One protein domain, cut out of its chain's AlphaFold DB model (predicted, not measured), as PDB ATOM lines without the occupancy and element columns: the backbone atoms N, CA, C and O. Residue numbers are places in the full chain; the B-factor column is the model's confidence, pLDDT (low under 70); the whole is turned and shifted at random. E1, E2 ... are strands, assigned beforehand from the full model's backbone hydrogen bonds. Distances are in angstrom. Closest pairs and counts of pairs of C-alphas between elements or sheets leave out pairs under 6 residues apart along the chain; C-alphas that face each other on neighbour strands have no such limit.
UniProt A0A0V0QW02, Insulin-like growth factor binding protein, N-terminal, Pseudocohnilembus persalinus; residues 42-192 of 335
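Overview. This is residues 42 to 192 of the 335 residues of the protein "Insulin-like growth factor binding protein, N-terminal" of Pseudocohnilembus persalinus (UniProt A0A0V0QW02). Three small twisted sheets are stacked face to face in turn, with the four-stranded sheet E4 to E7 in the middle, the sheet E1 to E3 over one of its faces and the sheet E8 to E10 over the other. The strands of E1 to E3 cross those of the middle sheet at 41 degrees, while those of E8 to E10 run more nearly along them, at 18 degrees. The printed part has 151 residues, with ten named strands in the order E1 to E10 and no named helix; the class is all strand. Each sheet is antiparallel, with its strands side by side in chain order. The whole is compact, with a radius of gyration of the C-alphas of 15.9 A, and is rounded in outline, spanning 47 by 40 by 37 A.

Arrangement. Start with E1, residues 48 to 55, E2, residues 60 to 68, and E3, residues 74 to 83: they form a meander, each strand the antiparallel neighbour of the one before. In the hairpin of E1 and E2, look at N 51 and O 64, 2.8 A apart and within hydrogen-bond range; in that of E2 and E3, N 63 and O 80 are 2.9 A apart. E3 bends by 59 degrees at residue 77. The second meander holds E4, residues 98 to 101, E5, residues 107 to 113, E6, residues 119 to 125, and E7, residues 143 to 150. Here N 108 and O 100 are 2.9 A apart between E5 and E4, N 109 and O 123 are 2.9 A apart between E5 and E6, and N 144 and O 122 are 2.8 A apart between E7 and E6. E7 bends by 91 degrees at residue 147. This sheet and the first are face to face, their best planes 21 degrees apart; the closest C-alphas of E1 and E4, those of Val 52 and Phe 99, are 6.8 A apart. The third meander is E8, residues 153 to 158, E9, residues 163 to 170, and E10, residues 182 to 190. Look for N 155 and O 167, 2.9 A apart between E8 and E9, and N 184 and O 168, 2.8 A apart between E10 and E9. The closest C-alphas of E4 and E8 are those of Gly 100 and His 156, at 7.4 A; those of E7 and E9 are Phe 149 and Ser 170, at 6.2 A. The three sheets make a stack of sheets, face to face in turn; E1 and E8 are apart.

Along the chain. Find C-alpha 48 at (7.902, -2.804, 1.230); from there E1 runs 23.7 A to C-alpha 55. E2 then covers 25.7 A and E3 26.0 A. E4 measures 10.7 A, E5 and E6 20.0 A each, and E7 15.0 A; find the beginning of E5 at C-alpha 107, (16.308, -9.966, -6.106). E8 covers 17.2 A, E9 22.5 A and E10 25.3 A, ending at C-alpha 190, (29.717, -5.114, -6.427).

Size, cuts and confidence. Look at Asn 71 and Asn 174 for the two C-alphas farthest apart, 48.4 A. The printed part runs from 42 to 192 with no cut. Its long links are E3 to E4, with 14 residues, E6 to E7, with 17, and E9 to E10, with 11; in the last, residues 172 to 173 pair antiparallel with residues 149 to 150 of E7. The mean pLDDT of the printed part is 85.7; it is under 70 at residues 88, 90, 159 to 162 and 190.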
ATOM      1  N   LYS A  42      10.922  -8.777   3.191       91.94
ATOM      2  CA  LYS A  42      11.065  -7.328   3.320       91.94
ATOM      3  C   LYS A  42      12.203  -6.849   2.419       91.94
ATOM      4  O   LYS A  42      13.297  -7.403   2.475       91.94
ATOM      5  N   ILE A  43      11.956  -5.801   1.643       91.25
ATOM      6  CA  ILE A  43      13.009  -5.092   0.919       91.25
ATOM      7  C   ILE A  43      13.750  -4.228   1.943       91.25
ATOM      8  O   ILE A  43      13.129  -3.383   2.603       91.25
ATOM      9  N   GLU A  44      15.052  -4.469   2.111       82.19
ATOM     10  CA  GLU A  44      15.879  -3.785   3.110       82.19
ATOM     11  C   GLU A  44      15.710  -2.260   3.035       82.19
ATOM     12  O   GLU A  44      15.559  -1.685   1.957       82.19
ATOM     13  N   ASN A  45      15.664  -1.614   4.202       79.19
ATOM     14  CA  ASN A  45      15.502  -0.160   4.355       79.19
ATOM     15  C   ASN A  45      14.217   0.450   3.787       79.19
ATOM     16  O   ASN A  45      14.098   1.662   3.635       79.19
ATOM     17  N   THR A  46      13.202  -0.379   3.559       86.50
ATOM     18  CA  THR A  46      11.862   0.078   3.185       86.50
ATOM     19  C   THR A  46      10.799  -0.539   4.095       86.50
ATOM     20  O   THR A  46      11.076  -1.419   4.907       86.50
ATOM     21  N   ASN A  47       9.547  -0.106   3.964       88.69
ATOM     22  CA  ASN A  47       8.365  -0.798   4.492       88.69
ATOM     23  C   ASN A  47       7.655  -1.636   3.408       88.69
ATOM     24  O   ASN A  47       6.451  -1.888   3.497       88.69
ATOM     25  N   LYS A  48       8.395  -2.029   2.367       95.00
ATOM     26  CA  LYS A  48       7.902  -2.804   1.230       95.00
ATOM     27  C   LYS A  48       8.340  -4.259   1.341       95.00
ATOM     28  O   LYS A  48       9.375  -4.573   1.929       95.00
ATOM     29  N   TYR A  49       7.532  -5.139   0.776       95.69
ATOM     30  CA  TYR A  49       7.687  -6.582   0.829       95.69
ATOM     31  C   TYR A  49       7.418  -7.159  -0.552       95.69
ATOM     32  O   TYR A  49       6.484  -6.719  -1.218       95.69
ATOM     33  N   SER A  50       8.205  -8.156  -0.946       96.06
ATOM     34  CA  SER A  50       8.032  -8.882  -2.202       96.06
ATOM     35  C   SER A  50       7.667 -10.335  -1.934       96.06
ATOM     36  O   SER A  50       8.165 -10.959  -0.992       96.06
ATOM     37  N   ILE A  51       6.804 -10.864  -2.790       94.12
ATOM     38  CA  ILE A  51       6.411 -12.265  -2.874       94.12
ATOM     39  C   ILE A  51       6.662 -12.707  -4.313       94.12
ATOM     40  O   ILE A  51       6.322 -11.989  -5.254       94.12
ATOM     41  N   VAL A  52       7.236 -13.895  -4.479       92.69
ATOM     42  CA  VAL A  52       7.300 -14.568  -5.776       92.69
ATOM     43  C   VAL A  52       6.615 -15.906  -5.662       92.69
ATOM     44  O   VAL A  52       6.865 -16.664  -4.726       92.69
ATOM     45  N   THR A  53       5.758 -16.176  -6.631       89.44
ATOM     46  CA  THR A  53       5.077 -17.456  -6.784       89.44
ATOM     47  C   THR A  53       5.358 -17.989  -8.178       89.44
ATOM     48  O   THR A  53       5.636 -17.211  -9.087       89.44
ATOM     49  N   GLY A  54       5.311 -19.304  -8.344       87.06
ATOM     50  CA  GLY A  54       5.399 -19.936  -9.651       87.06
ATOM     51  C   GLY A  54       4.327 -20.996  -9.795       87.06
ATOM     52  O   GLY A  54       3.945 -21.608  -8.805       87.06
ATOM     53  N   ASP A  55       3.829 -21.201 -10.998       85.19
ATOM     54  CA  ASP A  55       2.931 -22.287 -11.348       85.19
ATOM     55  C   ASP A  55       3.756 -23.478 -11.858       85.19
ATOM     56  O   ASP A  55       4.689 -23.316 -12.646       85.19
ATOM     57  N   ASN A  56       3.441 -24.676 -11.364       76.44
ATOM     58  CA  ASN A  56       4.169 -25.906 -11.686       76.44
ATOM     59  C   ASN A  56       3.771 -26.529 -13.033       76.44
ATOM     60  O   ASN A  56       4.458 -27.432 -13.497       76.44
ATOM     61  N   ASP A  57       2.644 -26.140 -13.618       80.00
ATOM     62  CA  ASP A  57       2.121 -26.780 -14.825       80.00
ATOM     63  C   ASP A  57       2.065 -25.819 -16.014       80.00
ATOM     64  O   ASP A  57       2.097 -26.270 -17.162       80.00
ATOM     65  N   GLN A  58       2.011 -24.512 -15.752       81.00
ATOM     66  CA  GLN A  58       1.822 -23.487 -16.777       81.00
ATOM     67  C   GLN A  58       3.111 -22.719 -17.156       81.00
ATOM     68  O   GLN A  58       3.041 -21.826 -17.995       81.00
ATOM     69  N   ASP A  59       4.285 -23.057 -16.592       84.00
ATOM     70  CA  ASP A  59       5.544 -22.278 -16.727       84.00
ATOM     71  C   ASP A  59       5.313 -20.769 -16.510       84.00
ATOM     72  O   ASP A  59       5.722 -19.912 -17.301       84.00
ATOM     73  N   ILE A  60       4.584 -20.450 -15.436       87.50
ATOM     74  CA  ILE A  60       4.262 -19.078 -15.042       87.50
ATOM     75  C   ILE A  60       4.991 -18.758 -13.751       87.50
ATOM     76  O   ILE A  60       5.017 -19.570 -12.834       87.50
ATOM     77  N   PHE A  61       5.524 -17.550 -13.628       91.19
ATOM     78  CA  PHE A  61       5.839 -16.997 -12.316       91.19
ATOM     79  C   PHE A  61       5.336 -15.569 -12.184       91.19
ATOM     80  O   PHE A  61       5.273 -14.808 -13.148       91.19
ATOM     81  N   THR A  62       4.986 -15.204 -10.958       93.19
ATOM     82  CA  THR A  62       4.409 -13.908 -10.621       93.19
ATOM     83  C   THR A  62       5.229 -13.267  -9.521       93.19
ATOM     84  O   THR A  62       5.488 -13.889  -8.487       93.19
ATOM     85  N   ILE A  63       5.609 -12.009  -9.737       95.56
ATOM     86  CA  ILE A  63       6.244 -11.151  -8.740       95.56
ATOM     87  C   ILE A  63       5.201 -10.141  -8.284       95.56
ATOM     88  O   ILE A  63       4.610  -9.431  -9.098       95.56
ATOM     89  N   TYR A  64       5.001 -10.062  -6.976       95.50
ATOM     90  CA  TYR A  64       4.142  -9.070  -6.356       95.50
ATOM     91  C   TYR A  64       4.893  -8.355  -5.244       95.50
ATOM     92  O   TYR A  64       5.408  -8.992  -4.322       95.50
ATOM     93  N   THR A  65       4.910  -7.030  -5.304       96.94
ATOM     94  CA  THR A  65       5.486  -6.189  -4.261       96.94
ATOM     95  C   THR A  65       4.448  -5.214  -3.754       96.94
ATOM     96  O   THR A  65       3.760  -4.542  -4.523       96.94
ATOM     97  N   PHE A  66       4.383  -5.093  -2.434       95.69
ATOM     98  CA  PHE A  66       3.450  -4.219  -1.744       95.69
ATOM     99  C   PHE A  66       4.133  -3.492  -0.593       95.69
ATOM    100  O   PHE A  66       5.131  -3.941  -0.033       95.69
ATOM    101  N   GLN A  67       3.579  -2.348  -0.222       95.50
ATOM    102  CA  GLN A  67       3.961  -1.589   0.955       95.50
ATOM    103  C   GLN A  67       2.988  -1.883   2.095       95.50
ATOM    104  O   GLN A  67       1.778  -1.771   1.906       95.50
ATOM    105  N   TYR A  68       3.503  -2.207   3.282       90.25
ATOM    106  CA  TYR A  68       2.687  -2.402   4.481       90.25
ATOM    107  C   TYR A  68       2.704  -1.142   5.352       90.25
ATOM    108  O   TYR A  68       3.757  -0.723   5.838       90.25
ATOM    109  N   ASN A  69       1.533  -0.536   5.558       89.12
ATOM    110  CA  ASN A  69       1.384   0.723   6.301       89.12
ATOM    111  C   ASN A  69       0.939   0.522   7.762       89.12
ATOM    112  O   ASN A  69       0.716   1.498   8.475       89.12
ATOM    113  N   GLY A  70       0.825  -0.729   8.221       81.56
ATOM    114  CA  GLY A  70       0.234  -1.066   9.518       81.56
ATOM    115  C   GLY A  70      -1.283  -1.270   9.443       81.56
ATOM    116  O   GLY A  70      -1.920  -0.959   8.440       81.56
ATOM    117  N   ASN A  71      -1.869  -1.827  10.508       84.06
ATOM    118  CA  ASN A  71      -3.316  -2.074  10.639       84.06
ATOM    119  C   ASN A  71      -3.945  -2.880   9.481       84.06
ATOM    120  O   ASN A  71      -5.106  -2.663   9.141       84.06
ATOM    121  N   GLY A  72      -3.184  -3.780   8.847       81.88
ATOM    122  CA  GLY A  72      -3.669  -4.569   7.708       81.88
ATOM    123  C   GLY A  72      -3.763  -3.804   6.381       81.88
ATOM    124  O   GLY A  72      -4.168  -4.389   5.383       81.88
ATOM    125  N   GLN A  73      -3.380  -2.523   6.330       83.62
ATOM    126  CA  GLN A  73      -3.413  -1.743   5.094       83.62
ATOM    127  C   GLN A  73      -2.174  -2.019   4.237       83.62
ATOM    128  O   GLN A  73      -1.036  -1.801   4.673       83.62
ATOM    129  N   ILE A  74      -2.415  -2.450   2.998       91.81
ATOM    130  CA  ILE A  74      -1.396  -2.630   1.964       91.81
ATOM    131  C   ILE A  74      -1.593  -1.616   0.835       91.81
ATOM    132  O   ILE A  74      -2.714  -1.196   0.553       91.81
ATOM    133  N   LYS A  75      -0.493  -1.202   0.209       92.31
ATOM    134  CA  LYS A  75      -0.487  -0.415  -1.027       92.31
ATOM    135  C   LYS A  75       0.319  -1.166  -2.079       92.31
ATOM    136  O   LYS A  75       1.488  -1.461  -1.835       92.31
ATOM    137  N   ASP A  76      -0.281  -1.413  -3.233       94.25
ATOM    138  CA  ASP A  76       0.383  -2.095  -4.343       94.25
ATOM    139  C   ASP A  76       1.558  -1.255  -4.860       94.25
ATOM    140  O   ASP A  76       1.456  -0.032  -5.006       94.25
ATOM    141  N   ILE A  77       2.695  -1.913  -5.093       95.62
ATOM    142  CA  ILE A  77       3.898  -1.288  -5.655       95.62
ATOM    143  C   ILE A  77       4.128  -1.791  -7.078       95.62
ATOM    144  O   ILE A  77       4.263  -0.976  -7.985       95.62
ATOM    145  N   CYS A  78       4.134  -3.109  -7.284       96.81
ATOM    146  CA  CYS A  78       4.157  -3.716  -8.614       96.81
ATOM    147  C   CYS A  78       3.556  -5.126  -8.581       96.81
ATOM    148  O   CYS A  78       3.601  -5.799  -7.550       96.81
ATOM    149  N   PHE A  79       3.000  -5.562  -9.710       95.56
ATOM    150  CA  PHE A  79       2.442  -6.897  -9.906       95.56
ATOM    151  C   PHE A  79       2.665  -7.302 -11.364       95.56
ATOM    152  O   PHE A  79       2.042  -6.731 -12.253       95.56
ATOM    153  N   GLU A  80       3.548  -8.267 -11.609       96.75
ATOM    154  CA  GLU A  80       3.871  -8.743 -12.960       96.75
ATOM    155  C   GLU A  80       3.852 -10.267 -13.003       96.75
ATOM    156  O   GLU A  80       4.323 -10.931 -12.077       96.75
ATOM    157  N   SER A  81       3.307 -10.822 -14.085       94.06
ATOM    158  CA  SER A  81       3.279 -12.264 -14.346       94.06
ATOM    159  C   SER A  81       3.963 -12.565 -15.668       94.06
ATOM    160  O   SER A  81       3.781 -11.859 -16.656       94.06
ATOM    161  N   TYR A  82       4.752 -13.626 -15.666       92.81
ATOM    162  CA  TYR A  82       5.629 -14.003 -16.755       92.81
ATOM    163  C   TYR A  82       5.347 -15.441 -17.145       92.81
ATOM    164  O   TYR A  82       5.503 -16.334 -16.320       92.81
ATOM    165  N   GLU A  83       4.970 -15.657 -18.399       90.88
ATOM    166  CA  GLU A  83       4.580 -16.972 -18.912       90.88
ATOM    167  C   GLU A  83       5.580 -17.444 -19.970       90.88
ATOM    168  O   GLU A  83       6.013 -16.640 -20.800       90.88
ATOM    169  N   ASN A  84       5.931 -18.732 -19.969       86.94
ATOM    170  CA  ASN A  84       6.747 -19.382 -21.006       86.94
ATOM    171  C   ASN A  84       8.109 -18.707 -21.262       86.94
ATOM    172  O   ASN A  84       8.589 -18.627 -22.396       86.94
ATOM    173  N   GLN A  85       8.736 -18.168 -20.217       87.44
ATOM    174  CA  GLN A  85       9.953 -17.364 -20.364       87.44
ATOM    175  C   GLN A  85      11.220 -18.181 -20.610       87.44
ATOM    176  O   GLN A  85      12.214 -17.639 -21.093       87.44
ATOM    177  N   PHE A  86      11.186 -19.469 -20.280       85.00
ATOM    178  CA  PHE A  86      12.350 -20.351 -20.317       85.00
ATOM    179  C   PHE A  86      12.253 -21.403 -21.436       85.00
ATOM    180  O   PHE A  86      13.087 -22.305 -21.537       85.00
ATOM    181  N   GLY A  87      11.272 -21.264 -22.336       79.56
ATOM    182  CA  GLY A  87      11.135 -22.071 -23.548       79.56
ATOM    183  C   GLY A  87      11.035 -23.572 -23.260       79.56
ATOM    184  O   GLY A  87      10.096 -24.038 -22.624       79.56
ATOM    185  N   ASN A  88      12.013 -24.348 -23.736       69.81
ATOM    186  CA  ASN A  88      12.000 -25.817 -23.664       69.81
ATOM    187  C   ASN A  88      12.374 -26.392 -22.286       69.81
ATOM    188  O   ASN A  88      12.526 -27.606 -22.161       69.81
ATOM    189  N   MET A  89      12.540 -25.559 -21.256       71.69
ATOM    190  CA  MET A  89      12.840 -26.030 -19.895       71.69
ATOM    191  C   MET A  89      11.649 -26.726 -19.223       71.69
ATOM    192  O   MET A  89      11.808 -27.365 -18.183       71.69
ATOM    193  N   GLY A  90      10.491 -26.672 -19.882       68.25
ATOM    194  CA  GLY A  90       9.311 -27.457 -19.582       68.25
ATOM    195  C   GLY A  90       8.515 -26.929 -18.393       68.25
ATOM    196  O   GLY A  90       8.928 -26.031 -17.669       68.25
ATOM    197  N   ASN A  91       7.328 -27.494 -18.213       72.38
ATOM    198  CA  ASN A  91       6.274 -26.909 -17.393       72.38
ATOM    199  C   ASN A  91       6.553 -26.872 -15.882       72.38
ATOM    200  O   ASN A  91       5.944 -26.060 -15.203       72.38
ATOM    201  N   GLN A  92       7.504 -27.660 -15.363       80.12
ATOM    202  CA  GLN A  92       7.734 -27.824 -13.916       80.12
ATOM    203  C   GLN A  92       8.915 -27.024 -13.350       80.12
ATOM    204  O   GLN A  92       9.383 -27.322 -12.247       80.12
ATOM    205  N   LEU A  93       9.405 -26.012 -14.073       86.94
ATOM    206  CA  LEU A  93      10.565 -25.214 -13.658       86.94
ATOM    207  C   LEU A  93      10.411 -24.620 -12.245       86.94
ATOM    208  O   LEU A  93      11.377 -24.532 -11.486       86.94
ATOM    209  N   PHE A  94       9.191 -24.237 -11.862       87.69
ATOM    210  CA  PHE A  94       8.932 -23.527 -10.609       87.69
ATOM    211  C   PHE A  94       8.410 -24.396  -9.461       87.69
ATOM    212  O   PHE A  94       8.085 -23.866  -8.401       87.69
ATOM    213  N   ARG A  95       8.412 -25.728  -9.607       82.19
ATOM    214  CA  ARG A  95       7.941 -26.683  -8.582       82.19
ATOM    215  C   ARG A  95       8.559 -26.484  -7.191       82.19
ATOM    216  O   ARG A  95       7.940 -26.749  -6.156       82.19
ATOM    217  N   ALA A  96       9.831 -26.098  -7.184       80.69
ATOM    218  CA  ALA A  96      10.643 -25.833  -6.003       80.69
ATOM    219  C   ALA A  96      11.265 -24.432  -6.094       80.69
ATOM    220  O   ALA A  96      12.463 -24.252  -5.842       80.69
ATOM    221  N   LEU A  97      10.450 -23.457  -6.518       89.56
ATOM    222  CA  LEU A  97      10.870 -22.069  -6.625       89.56
ATOM    223  C   LEU A  97      11.329 -21.545  -5.264       89.56
ATOM    224  O   LEU A  97      10.667 -21.719  -4.238       89.56
ATOM    225  N   GLU A  98      12.464 -20.861  -5.282       91.12
ATOM    226  CA  GLU A  98      12.959 -20.074  -4.160       91.12
ATOM    227  C   GLU A  98      13.288 -18.673  -4.648       91.12
ATOM    228  O   GLU A  98      13.645 -18.470  -5.809       91.12
ATOM    229  N   PHE A  99      13.200 -17.696  -3.754       93.81
ATOM    230  CA  PHE A  99      13.641 -16.347  -4.057       93.81
ATOM    231  C   PHE A  99      14.225 -15.671  -2.819       93.81
ATOM    232  O   PHE A  99      13.963 -16.058  -1.674       93.81
ATOM    233  N   GLY A 100      15.006 -14.626  -3.062       91.94
ATOM    234  CA  GLY A 100      15.552 -13.766  -2.026       91.94
ATOM    235  C   GLY A 100      15.739 -12.351  -2.542       91.94
ATOM    236  O   GLY A 100      16.113 -12.144  -3.694       91.94
ATOM    237  N   VAL A 101      15.488 -11.371  -1.679       92.19
ATOM    238  CA  VAL A 101      15.723  -9.958  -1.986       92.19
ATOM    239  C   VAL A 101      17.133  -9.604  -1.545       92.19
ATOM    240  O   VAL A 101      17.459  -9.783  -0.377       92.19
ATOM    241  N   ILE A 102      17.952  -9.127  -2.483       88.69
ATOM    242  CA  ILE A 102      19.299  -8.632  -2.196       88.69
ATOM    243  C   ILE A 102      19.164  -7.189  -1.695       88.69
ATOM    244  O   ILE A 102      19.580  -6.859  -0.595       88.69
ATOM    245  N   ASN A 103      18.547  -6.316  -2.488       86.06
ATOM    246  CA  ASN A 103      18.308  -4.922  -2.121       86.06
ATOM    247  C   ASN A 103      17.111  -4.364  -2.906       86.06
ATOM    248  O   ASN A 103      16.398  -5.105  -3.578       86.06
ATOM    249  N   ALA A 104      16.894  -3.050  -2.846       87.88
ATOM    250  CA  ALA A 104      15.820  -2.366  -3.572       87.88
ATOM    251  C   ALA A 104      15.855  -2.556  -5.102       87.88
ATOM    252  O   ALA A 104      14.827  -2.403  -5.757       87.88
ATOM    253  N   ASN A 105      17.014  -2.902  -5.664       86.38
ATOM    254  CA  ASN A 105      17.206  -3.058  -7.101       86.38
ATOM    255  C   ASN A 105      17.250  -4.510  -7.541       86.38
ATOM    256  O   ASN A 105      16.851  -4.807  -8.656       86.38
ATOM    257  N   TYR A 106      17.743  -5.407  -6.695       90.75
ATOM    258  CA  TYR A 106      18.017  -6.775  -7.092       90.75
ATOM    259  C   TYR A 106      17.347  -7.754  -6.150       90.75
ATOM    260  O   TYR A 106      17.483  -7.697  -4.928       90.75
ATOM    261  N   MET A 107      16.691  -8.728  -6.749       94.25
ATOM    262  CA  MET A 107      16.308  -9.966  -6.106       94.25
ATOM    263  C   MET A 107      16.668 -11.121  -7.034       94.25
ATOM    264  O   MET A 107      16.709 -10.956  -8.253       94.25
ATOM    265  N   TRP A 108      16.975 -12.274  -6.456       94.81
ATOM    266  CA  TRP A 108      17.196 -13.500  -7.212       94.81
ATOM    267  C   TRP A 108      15.967 -14.389  -7.094       94.81
ATOM    268  O   TRP A 108      15.315 -14.439  -6.049       94.81
ATOM    269  N   ILE A 109      15.675 -15.096  -8.174       94.31
ATOM    270  CA  ILE A 109      14.634 -16.111  -8.266       94.31
ATOM    271  C   ILE A 109      15.298 -17.362  -8.819       94.31
ATOM    272  O   ILE A 109      16.177 -17.288  -9.681       94.31
ATOM    273  N   LYS A 110      14.898 -18.512  -8.297       93.00
ATOM    274  CA  LYS A 110      15.438 -19.806  -8.672       93.00
ATOM    275  C   LYS A 110      14.333 -20.756  -9.106       93.00
ATOM    276  O   LYS A 110      13.295 -20.824  -8.456       93.00
ATOM    277  N   GLY A 111      14.600 -21.513 -10.165       91.25
ATOM    278  CA  GLY A 111      13.815 -22.666 -10.612       91.25
ATOM    279  C   GLY A 111      14.706 -23.894 -10.827       91.25
ATOM    280  O   GLY A 111      15.932 -23.777 -10.822       91.25
ATOM    281  N   ASP A 112      14.105 -25.067 -11.007       88.62
ATOM    282  CA  ASP A 112      14.795 -26.325 -11.323       88.62
ATOM    283  C   ASP A 112      14.208 -26.965 -12.585       88.62
ATOM    284  O   ASP A 112      13.028 -27.305 -12.633       88.62
ATOM    285  N   ASN A 113      15.033 -27.173 -13.607       85.31
ATOM    286  CA  ASN A 113      14.620 -27.822 -14.847       85.31
ATOM    287  C   ASN A 113      14.540 -29.342 -14.654       85.31
ATOM    288  O   ASN A 113      15.551 -30.046 -14.722       85.31
ATOM    289  N   VAL A 114      13.327 -29.861 -14.468       75.88
ATOM    290  CA  VAL A 114      13.080 -31.290 -14.216       75.88
ATOM    291  C   VAL A 114      13.514 -32.219 -15.356       75.88
ATOM    292  O   VAL A 114      13.800 -33.389 -15.107       75.88
ATOM    293  N   PHE A 115      13.596 -31.725 -16.596       78.69
ATOM    294  CA  PHE A 115      13.939 -32.533 -17.772       78.69
ATOM    295  C   PHE A 115      15.451 -32.690 -17.962       78.69
ATOM    296  O   PHE A 115      15.900 -33.636 -18.607       78.69
ATOM    297  N   GLU A 116      16.248 -31.811 -17.355       76.50
ATOM    298  CA  GLU A 116      17.708 -31.859 -17.392       76.50
ATOM    299  C   GLU A 116      18.283 -32.199 -16.016       76.50
ATOM    300  O   GLU A 116      19.021 -31.414 -15.432       76.50
ATOM    301  N   ASN A 117      17.947 -33.364 -15.460       79.69
ATOM    302  CA  ASN A 117      18.450 -33.803 -14.149       79.69
ATOM    303  C   ASN A 117      18.160 -32.811 -13.002       79.69
ATOM    304  O   ASN A 117      18.905 -32.752 -12.025       79.69
ATOM    305  N   ASN A 118      17.060 -32.058 -13.103       82.56
ATOM    306  CA  ASN A 118      16.654 -31.027 -12.143       82.56
ATOM    307  C   ASN A 118      17.612 -29.832 -12.056       82.56
ATOM    308  O   ASN A 118      17.597 -29.166 -11.026       82.56
ATOM    309  N   LYS A 119      18.431 -29.556 -13.086       87.25
ATOM    310  CA  LYS A 119      19.396 -28.438 -13.100       87.25
ATOM    311  C   LYS A 119      18.780 -27.139 -12.584       87.25
ATOM    312  O   LYS A 119      17.759 -26.676 -13.089       87.25
ATOM    313  N   THR A 120      19.446 -26.532 -11.614       90.94
ATOM    314  CA  THR A 120      19.032 -25.272 -11.012       90.94
ATOM    315  C   THR A 120      19.392 -24.102 -11.921       90.94
ATOM    316  O   THR A 120      20.514 -23.996 -12.424       90.94
ATOM    317  N   ILE A 121      18.444 -23.184 -12.070       92.19
ATOM    318  CA  ILE A 121      18.617 -21.914 -12.768       92.19
ATOM    319  C   ILE A 121      18.339 -20.784 -11.794       92.19
ATOM    320  O   ILE A 121      17.402 -20.853 -11.002       92.19
ATOM    321  N   ILE A 122      19.157 -19.741 -11.868       93.81
ATOM    322  CA  ILE A 122      19.041 -18.541 -11.047       93.81
ATOM    323  C   ILE A 122      18.976 -17.345 -11.975       93.81
ATOM    324  O   ILE A 122      19.874 -17.157 -12.788       93.81
ATOM    325  N   PHE A 123      17.967 -16.508 -11.824       94.06
ATOM    326  CA  PHE A 123      17.827 -15.271 -12.583       94.06
ATOM    327  C   PHE A 123      17.458 -14.120 -11.653       94.06
ATOM    328  O   PHE A 123      17.205 -14.322 -10.463       94.06
ATOM    329  N   PHE A 124      17.470 -12.900 -12.185       94.19
ATOM    330  CA  PHE A 124      17.282 -11.694 -11.385       94.19
ATOM    331  C   PHE A 124      16.096 -10.876 -11.864       94.19
ATOM    332  O   PHE A 124      15.810 -10.786 -13.060       94.19
ATOM    333  N   SER A 125      15.469 -10.195 -10.918       95.94
ATOM    334  CA  SER A 125      14.472  -9.164 -11.178       95.94
ATOM    335  C   SER A 125      14.665  -7.988 -10.230       95.94
ATOM    336  O   SER A 125      15.419  -8.065  -9.254       95.94
ATOM    337  N   ASN A 126      13.995  -6.884 -10.535       94.44
ATOM    338  CA  ASN A 126      13.913  -5.740  -9.653       94.44
ATOM    339  C   ASN A 126      12.636  -5.835  -8.802       94.44
ATOM    340  O   ASN A 126      11.535  -5.905  -9.351       94.44
ATOM    341  N   PRO A 127      12.748  -5.838  -7.461       95.56
ATOM    342  CA  PRO A 127      11.597  -6.046  -6.593       95.56
ATOM    343  C   PRO A 127      10.653  -4.840  -6.551       95.56
ATOM    344  O   PRO A 127       9.493  -5.003  -6.201       95.56
ATOM    345  N   LEU A 128      11.092  -3.627  -6.893       93.62
ATOM    346  CA  LEU A 128      10.250  -2.427  -6.828       93.62
ATOM    347  C   LEU A 128       9.400  -2.195  -8.079       93.62
ATOM    348  O   LEU A 128       8.367  -1.541  -7.976       93.62
ATOM    349  N   ASN A 129       9.815  -2.701  -9.238       95.12
ATOM    350  CA  ASN A 129       9.051  -2.580 -10.485       95.12
ATOM    351  C   ASN A 129       8.681  -3.936 -11.110       95.12
ATOM    352  O   ASN A 129       8.060  -3.967 -12.167       95.12
ATOM    353  N   CYS A 130       9.059  -5.040 -10.460       96.50
ATOM    354  CA  CYS A 130       8.774  -6.413 -10.857       96.50
ATOM    355  C   CYS A 130       9.353  -6.803 -12.231       96.50
ATOM    356  O   CYS A 130       8.980  -7.842 -12.775       96.50
ATOM    357  N   GLN A 131      10.279  -6.014 -12.792       96.12
ATOM    358  CA  GLN A 131      10.892  -6.266 -14.098       96.12
ATOM    359  C   GLN A 131      12.017  -7.295 -14.000       96.12
ATOM    360  O   GLN A 131      12.891  -7.205 -13.137       96.12
ATOM    361  N   VAL A 132      12.018  -8.268 -14.910       95.25
ATOM    362  CA  VAL A 132      13.077  -9.283 -15.026       95.25
ATOM    363  C   VAL A 132      14.251  -8.722 -15.822       95.25
ATOM    364  O   VAL A 132      14.063  -8.118 -16.879       95.25
ATOM    365  N   TYR A 133      15.474  -8.951 -15.343       92.69
ATOM    366  CA  TYR A 133      16.675  -8.496 -16.033       92.69
ATOM    367  C   TYR A 133      16.944  -9.330 -17.288       92.69
ATOM    368  O   TYR A 133      17.036 -10.559 -17.238       92.69
ATOM    369  N   ARG A 134      17.096  -8.643 -18.423       90.25
ATOM    370  CA  ARG A 134      17.291  -9.249 -19.742       90.25
ATOM    371  C   ARG A 134      18.527  -8.708 -20.438       90.25
ATOM    372  O   ARG A 134      18.944  -7.575 -20.207       90.25
ATOM    373  N   ASN A 135      19.093  -9.522 -21.318       79.56
ATOM    374  CA  ASN A 135      20.151  -9.116 -22.226       79.56
ATOM    375  C   ASN A 135      19.590  -8.149 -23.283       79.56
ATOM    376  O   ASN A 135      18.582  -8.424 -23.926       79.56
ATOM    377  N   ILE A 136      20.261  -7.012 -23.468       79.94
ATOM    378  CA  ILE A 136      19.835  -5.939 -24.382       79.94
ATOM    379  C   ILE A 136      19.837  -6.407 -25.846       79.94
ATOM    380  O   ILE A 136      19.048  -5.919 -26.650       79.94
ATOM    381  N   ASN A 137      20.707  -7.355 -26.197       83.12
ATOM    382  CA  ASN A 137      20.909  -7.760 -27.586       83.12
ATOM    383  C   ASN A 137      19.837  -8.734 -28.087       83.12
ATOM    384  O   ASN A 137      19.455  -8.671 -29.251       83.12
ATOM    385  N   ASP A 138      19.375  -9.645 -27.228       86.19
ATOM    386  CA  ASP A 138      18.483 -10.745 -27.618       86.19
ATOM    387  C   ASP A 138      17.235 -10.881 -26.732       86.19
ATOM    388  O   ASP A 138      16.402 -11.751 -26.973       86.19
ATOM    389  N   SER A 139      17.067 -10.010 -25.730       84.56
ATOM    390  CA  SER A 139      15.959 -10.027 -24.761       84.56
ATOM    391  C   SER A 139      15.840 -11.313 -23.926       84.56
ATOM    392  O   SER A 139      14.852 -11.489 -23.199       84.56
ATOM    393  N   SER A 140      16.839 -12.200 -23.978       85.81
ATOM    394  CA  SER A 140      16.904 -13.387 -23.123       85.81
ATOM    395  C   SER A 140      17.080 -12.984 -21.660       85.81
ATOM    396  O   SER A 140      17.661 -11.943 -21.349       85.81
ATOM    397  N   ILE A 141      16.550 -13.789 -20.739       88.81
ATOM    398  CA  ILE A 141      16.701 -13.540 -19.303       88.81
ATOM    399  C   ILE A 141      18.162 -13.754 -18.905       88.81
ATOM    400  O   ILE A 141      18.769 -14.768 -19.251       88.81
ATOM    401  N   TYR A 142      18.723 -12.812 -18.143       86.12
ATOM    402  CA  TYR A 142      20.040 -13.003 -17.551       86.12
ATOM    403  C   TYR A 142      19.955 -14.077 -16.463       86.12
ATOM    404  O   TYR A 142      19.308 -13.874 -15.431       86.12
ATOM    405  N   GLN A 143      20.612 -15.214 -16.696       88.94
ATOM    406  CA  GLN A 143      20.523 -16.375 -15.819       88.94
ATOM    407  C   GLN A 143      21.868 -17.079 -15.611       88.94
ATOM    408  O   GLN A 143      22.703 -17.155 -16.512       88.94
ATOM    409  N   TYR A 144      22.043 -17.655 -14.424       87.88
ATOM    410  CA  TYR A 144      23.054 -18.659 -14.123       87.88
ATOM    411  C   TYR A 144      22.413 -20.040 -14.211       87.88
ATOM    412  O   TYR A 144      21.507 -20.349 -13.439       87.88
ATOM    413  N   GLN A 145      22.904 -20.875 -15.121       88.81
ATOM    414  CA  GLN A 145      22.519 -22.281 -15.215       88.81
ATOM    415  C   GLN A 145      23.586 -23.140 -14.538       88.81
ATOM    416  O   GLN A 145      24.770 -23.065 -14.873       88.81
ATOM    417  N   LEU A 146      23.181 -23.923 -13.541       88.69
ATOM    418  CA  LEU A 146      24.090 -24.766 -12.776       88.69
ATOM    419  C   LEU A 146      24.061 -26.185 -13.328       88.69
ATOM    420  O   LEU A 146      23.198 -26.981 -12.979       88.69
ATOM    421  N   GLU A 147      25.041 -26.507 -14.170       83.62
ATOM    422  CA  GLU A 147      25.084 -27.771 -14.924       83.62
ATOM    423  C   GLU A 147      25.021 -29.036 -14.058       83.62
ATOM    424  O   GLU A 147      24.481 -30.054 -14.487       83.62
ATOM    425  N   ASN A 148      25.551 -28.963 -12.837       85.69
ATOM    426  CA  ASN A 148      25.752 -30.128 -11.976       85.69
ATOM    427  C   ASN A 148      24.860 -30.131 -10.734       85.69
ATOM    428  O   ASN A 148      24.915 -31.086  -9.970       85.69
ATOM    429  N   PHE A 149      24.096 -29.071 -10.483       86.06
ATOM    430  CA  PHE A 149      23.344 -28.893  -9.243       86.06
ATOM    431  C   PHE A 149      21.861 -28.880  -9.566       86.06
ATOM    432  O   PHE A 149      21.426 -28.013 -10.318       86.06
ATOM    433  N   GLY A 150      21.097 -29.809  -8.995       86.06
ATOM    434  CA  GLY A 150      19.643 -29.800  -9.105       86.06
ATOM    435  C   GLY A 150      18.943 -29.732  -7.760       86.06
ATOM    436  O   GLY A 150      19.554 -30.034  -6.741       86.06
ATOM    437  N   TYR A 151      17.680 -29.302  -7.729       85.31
ATOM    438  CA  TYR A 151      16.930 -29.074  -6.479       85.31
ATOM    439  C   TYR A 151      17.719 -28.282  -5.428       85.31
ATOM    440  O   TYR A 151      17.720 -28.614  -4.241       85.31
ATOM    441  N   SER A 152      18.441 -27.255  -5.868       87.94
ATOM    442  CA  SER A 152      19.350 -26.543  -4.974       87.94
ATOM    443  C   SER A 152      18.608 -25.589  -4.046       87.94
ATOM    444  O   SER A 152      17.576 -25.021  -4.416       87.94
ATOM    445  N   HIS A 153      19.200 -25.361  -2.879       87.88
ATOM    446  CA  HIS A 153      18.855 -24.284  -1.963       87.88
ATOM    447  C   HIS A 153      19.815 -23.115  -2.139       87.88
ATOM    448  O   HIS A 153      21.016 -23.313  -2.352       87.88
ATOM    449  N   ILE A 154      19.296 -21.893  -2.022       88.81
ATOM    450  CA  ILE A 154      20.107 -20.686  -2.188       88.81
ATOM    451  C   ILE A 154      20.051 -19.812  -0.948       88.81
ATOM    452  O   ILE A 154      18.996 -19.401  -0.469       88.81
ATOM    453  N   PHE A 155      21.237 -19.457  -0.473       83.38
ATOM    454  CA  PHE A 155      21.441 -18.432   0.533       83.38
ATOM    455  C   PHE A 155      22.298 -17.317  -0.060       83.38
ATOM    456  O   PHE A 155      23.352 -17.585  -0.628       83.38
ATOM    457  N   HIS A 156      21.876 -16.061   0.068       81.56
ATOM    458  CA  HIS A 156      22.697 -14.928  -0.354       81.56
ATOM    459  C   HIS A 156      23.339 -14.255   0.859       81.56
ATOM    460  O   HIS A 156      22.758 -14.217   1.940       81.56
ATOM    461  N   THR A 157      24.548 -13.733   0.680       76.25
ATOM    462  CA  THR A 157      25.304 -13.051   1.735       76.25
ATOM    463  C   THR A 157      26.156 -11.924   1.165       76.25
ATOM    464  O   THR A 157      26.565 -11.960  -0.001       76.25
ATOM    465  N   TYR A 158      26.482 -10.960   2.025       75.44
ATOM    466  CA  TYR A 158      27.379  -9.844   1.739       75.44
ATOM    467  C   TYR A 158      28.746 -10.085   2.377       75.44
ATOM    468  O   TYR A 158      28.831 -10.486   3.536       75.44
ATOM    469  N   TYR A 159      29.820  -9.853   1.624       64.50
ATOM    470  CA  TYR A 159      31.193  -9.892   2.138       64.50
ATOM    471  C   TYR A 159      31.797  -8.484   2.249       64.50
ATOM    472  O   TYR A 159      31.337  -7.538   1.610       64.50
ATOM    473  N   SER A 160      32.892  -8.376   3.014       50.09
ATOM    474  CA  SER A 160      33.832  -7.245   2.963       50.09
ATOM    475  C   SER A 160      34.197  -6.935   1.498       50.09
ATOM    476  O   SER A 160      34.553  -7.846   0.751       50.09
ATOM    477  N   ASN A 161      34.074  -5.660   1.105       57.94
ATOM    478  CA  ASN A 161      34.212  -5.102  -0.258       57.94
ATOM    479  C   ASN A 161      32.972  -5.157  -1.175       57.94
ATOM    480  O   ASN A 161      33.127  -5.109  -2.396       57.94
ATOM    481  N   GLN A 162      31.757  -5.179  -0.612       64.44
ATOM    482  CA  GLN A 162      30.491  -4.936  -1.344       64.44
ATOM    483  C   GLN A 162      30.088  -6.046  -2.323       64.44
ATOM    484  O   GLN A 162      29.201  -5.863  -3.155       64.44
ATOM    485  N   THR A 163      30.726  -7.209  -2.234       73.81
ATOM    486  CA  THR A 163      30.486  -8.307  -3.165       73.81
ATOM    487  C   THR A 163      29.313  -9.164  -2.707       73.81
ATOM    488  O   THR A 163      29.394  -9.819  -1.662       73.81
ATOM    489  N   VAL A 164      28.247  -9.207  -3.511       82.31
ATOM    490  CA  VAL A 164      27.126 -10.129  -3.284       82.31
ATOM    491  C   VAL A 164      27.541 -11.526  -3.716       82.31
ATOM    492  O   VAL A 164      28.128 -11.729  -4.784       82.31
ATOM    493  N   SER A 165      27.267 -12.511  -2.870       85.38
ATOM    494  CA  SER A 165      27.512 -13.912  -3.184       85.38
ATOM    495  C   SER A 165      26.281 -14.758  -2.922       85.38
ATOM    496  O   SER A 165      25.642 -14.610  -1.883       85.38
ATOM    497  N   LEU A 166      25.990 -15.669  -3.846       87.94
ATOM    498  CA  LEU A 166      25.022 -16.740  -3.653       87.94
ATOM    499  C   LEU A 166      25.784 -17.998  -3.256       87.94
ATOM    500  O   LEU A 166      26.667 -18.454  -3.982       87.94
ATOM    501  N   ILE A 167      25.457 -18.538  -2.094       85.44
ATOM    502  CA  ILE A 167      25.861 -19.864  -1.654       85.44
ATOM    503  C   ILE A 167      24.741 -20.799  -2.088       85.44
ATOM    504  O   ILE A 167      23.633 -20.745  -1.556       85.44
ATOM    505  N   VAL A 168      25.036 -21.623  -3.085       88.00
ATOM    506  CA  VAL A 168      24.099 -22.603  -3.626       88.00
ATOM    507  C   VAL A 168      24.498 -23.964  -3.100       88.00
ATOM    508  O   VAL A 168      25.653 -24.354  -3.262       88.00
ATOM    509  N   SER A 169      23.572 -24.678  -2.470       86.31
ATOM    510  CA  SER A 169      23.825 -26.005  -1.919       86.31
ATOM    511  C   SER A 169      22.823 -27.031  -2.428       86.31
ATOM    512  O   SER A 169      21.652 -26.725  -2.635       86.31
ATOM    513  N   SER A 170      23.286 -28.258  -2.664       85.38
ATOM    514  CA  SER A 170      22.431 -29.362  -3.100       85.38
ATOM    515  C   SER A 170      23.022 -30.722  -2.729       85.38
ATOM    516  O   SER A 170      24.241 -30.884  -2.658       85.38
ATOM    517  N   SER A 171      22.148 -31.697  -2.484       82.00
ATOM    518  CA  SER A 171      22.482 -33.125  -2.418       82.00
ATOM    519  C   SER A 171      22.151 -33.878  -3.714       82.00
ATOM    520  O   SER A 171      22.558 -35.025  -3.858       82.00
ATOM    521  N   ASN A 172      21.434 -33.252  -4.658       85.81
ATOM    522  CA  ASN A 172      21.202 -33.788  -5.997       85.81
ATOM    523  C   ASN A 172      22.247 -33.215  -6.960       85.81
ATOM    524  O   ASN A 172      22.101 -32.108  -7.485       85.81
ATOM    525  N   ILE A 173      23.326 -33.974  -7.150       83.62
ATOM    526  CA  ILE A 173      24.474 -33.565  -7.957       83.62
ATOM    527  C   ILE A 173      24.591 -34.485  -9.169       83.62
ATOM    528  O   ILE A 173      24.637 -35.707  -9.028       83.62
ATOM    529  N   ASN A 174      24.645 -33.908 -10.370       86.06
ATOM    530  CA  ASN A 174      24.648 -34.637 -11.647       86.06
ATOM    531  C   ASN A 174      23.473 -35.628 -11.789       86.06
ATOM    532  O   ASN A 174      23.632 -36.700 -12.373       86.06
ATOM    533  N   GLY A 175      22.308 -35.299 -11.221       81.88
ATOM    534  CA  GLY A 175      21.126 -36.166 -11.220       81.88
ATOM    535  C   GLY A 175      21.144 -37.294 -10.181       81.88
ATOM    536  O   GLY A 175      20.233 -38.118 -10.186       81.88
ATOM    537  N   ASN A 176      22.153 -37.355  -9.303       81.94
ATOM    538  CA  ASN A 176      22.245 -38.335  -8.221       81.94
ATOM    539  C   ASN A 176      21.906 -37.685  -6.872       81.94
ATOM    540  O   ASN A 176      22.613 -36.783  -6.426       81.94
ATOM    541  N   ASP A 177      20.853 -38.177  -6.220       79.12
ATOM    542  CA  ASP A 177      20.295 -37.687  -4.955       79.12
ATOM    543  C   ASP A 177      20.872 -38.364  -3.696       79.12
ATOM    544  O   ASP A 177      20.523 -37.985  -2.578       79.12
ATOM    545  N   GLN A 178      21.782 -39.330  -3.856       80.50
ATOM    546  CA  GLN A 178      22.445 -40.044  -2.754       80.50
ATOM    547  C   GLN A 178      23.795 -39.435  -2.359       80.50
ATOM    548  O   GLN A 178      24.515 -39.986  -1.522       80.50
ATOM    549  N   LEU A 179      24.184 -38.328  -2.990       75.94
ATOM    550  CA  LEU A 179      25.464 -37.687  -2.734       75.94
ATOM    551  C   LEU A 179      25.407 -36.804  -1.486       75.94
ATOM    552  O   LEU A 179      24.372 -36.254  -1.108       75.94
ATOM    553  N   ASN A 180      26.565 -36.654  -0.844       77.19
ATOM    554  CA  ASN A 180      26.720 -35.697   0.245       77.19
ATOM    555  C   ASN A 180      26.417 -34.281  -0.254       77.19
ATOM    556  O   ASN A 180      26.752 -33.937  -1.389       77.19
ATOM    557  N   LEU A 181      25.848 -33.460   0.632       77.94
ATOM    558  CA  LEU A 181      25.598 -32.043   0.385       77.94
ATOM    559  C   LEU A 181      26.873 -31.360  -0.130       77.94
ATOM    560  O   LEU A 181      27.903 -31.354   0.549       77.94
ATOM    561  N   GLN A 182      26.785 -30.758  -1.310       75.94
ATOM    562  CA  GLN A 182      27.819 -29.889  -1.859       75.94
ATOM    563  C   GLN A 182      27.325 -28.451  -1.859       75.94
ATOM    564  O   GLN A 182      26.120 -28.199  -1.902       75.94
ATOM    565  N   ALA A 183      28.259 -27.504  -1.822       80.88
ATOM    566  CA  ALA A 183      27.953 -26.092  -1.948       80.88
ATOM    567  C   ALA A 183      28.961 -25.400  -2.863       80.88
ATOM    568  O   ALA A 183      30.163 -25.661  -2.795       80.88
ATOM    569  N   ILE A 184      28.463 -24.494  -3.697       81.19
ATOM    570  CA  ILE A 184      29.264 -23.604  -4.533       81.19
ATOM    571  C   ILE A 184      28.939 -22.156  -4.198       81.19
ATOM    572  O   ILE A 184      27.855 -21.829  -3.715       81.19
ATOM    573  N   ARG A 185      29.897 -21.273  -4.471       84.69
ATOM    574  CA  ARG A 185      29.731 -19.833  -4.307       84.69
ATOM    575  C   ARG A 185      29.746 -19.161  -5.671       84.69
ATOM    576  O   ARG A 185      30.736 -19.260  -6.392       84.69
ATOM    577  N   ILE A 186      28.679 -18.436  -5.982       82.75
ATOM    578  CA  ILE A 186      28.566 -17.584  -7.166       82.75
ATOM    579  C   ILE A 186      28.756 -16.143  -6.710       82.75
ATOM    580  O   ILE A 186      28.031 -15.662  -5.841       82.75
ATOM    581  N   THR A 187      29.735 -15.455  -7.282       82.56
ATOM    582  CA  THR A 187      29.997 -14.042  -7.000       82.56
ATOM    583  C   THR A 187      29.313 -13.185  -8.061       82.56
ATOM    584  O   THR A 187      29.703 -13.245  -9.221       82.56
ATOM    585  N   ILE A 188      28.313 -12.389  -7.664       75.38
ATOM    586  CA  ILE A 188      27.537 -11.536  -8.588       75.38
ATOM    587  C   ILE A 188      28.268 -10.206  -8.864       75.38
ATOM    588  O   ILE A 188      28.072  -9.590  -9.905       75.38
ATOM    589  N   GLY A 189      29.168  -9.786  -7.969       71.62
ATOM    590  CA  GLY A 189      29.957  -8.554  -8.096       71.62
ATOM    591  C   GLY A 189      29.561  -7.486  -7.076       71.62
ATOM    592  O   GLY A 189      28.857  -7.784  -6.105       71.62
ATOM    593  N   GLN A 190      30.059  -6.261  -7.271       69.88
ATOM    594  CA  GLN A 190      29.717  -5.114  -6.427       69.88
ATOM    595  C   GLN A 190      28.315  -4.607  -6.760       69.88
ATOM    596  O   GLN A 190      27.996  -4.393  -7.927       69.88
ATOM    597  N   ASN A 191      27.482  -4.423  -5.736       71.56
ATOM    598  CA  ASN A 191      26.097  -4.004  -5.904       71.56
ATOM    599  C   ASN A 191      25.810  -2.779  -5.029       71.56
ATOM    600  O   ASN A 191      25.907  -2.871  -3.805       71.56
ATOM    601  N   CYS A 192      25.474  -1.654  -5.661       77.88
ATOM    602  CA  CYS A 192      25.192  -0.388  -4.993       77.88
ATOM    603  C   CYS A 192      23.723   0.035  -5.143       77.88
ATOM    604  O   CYS A 192      23.045  -0.399  -6.083       77.88
TER     605      CYS A 192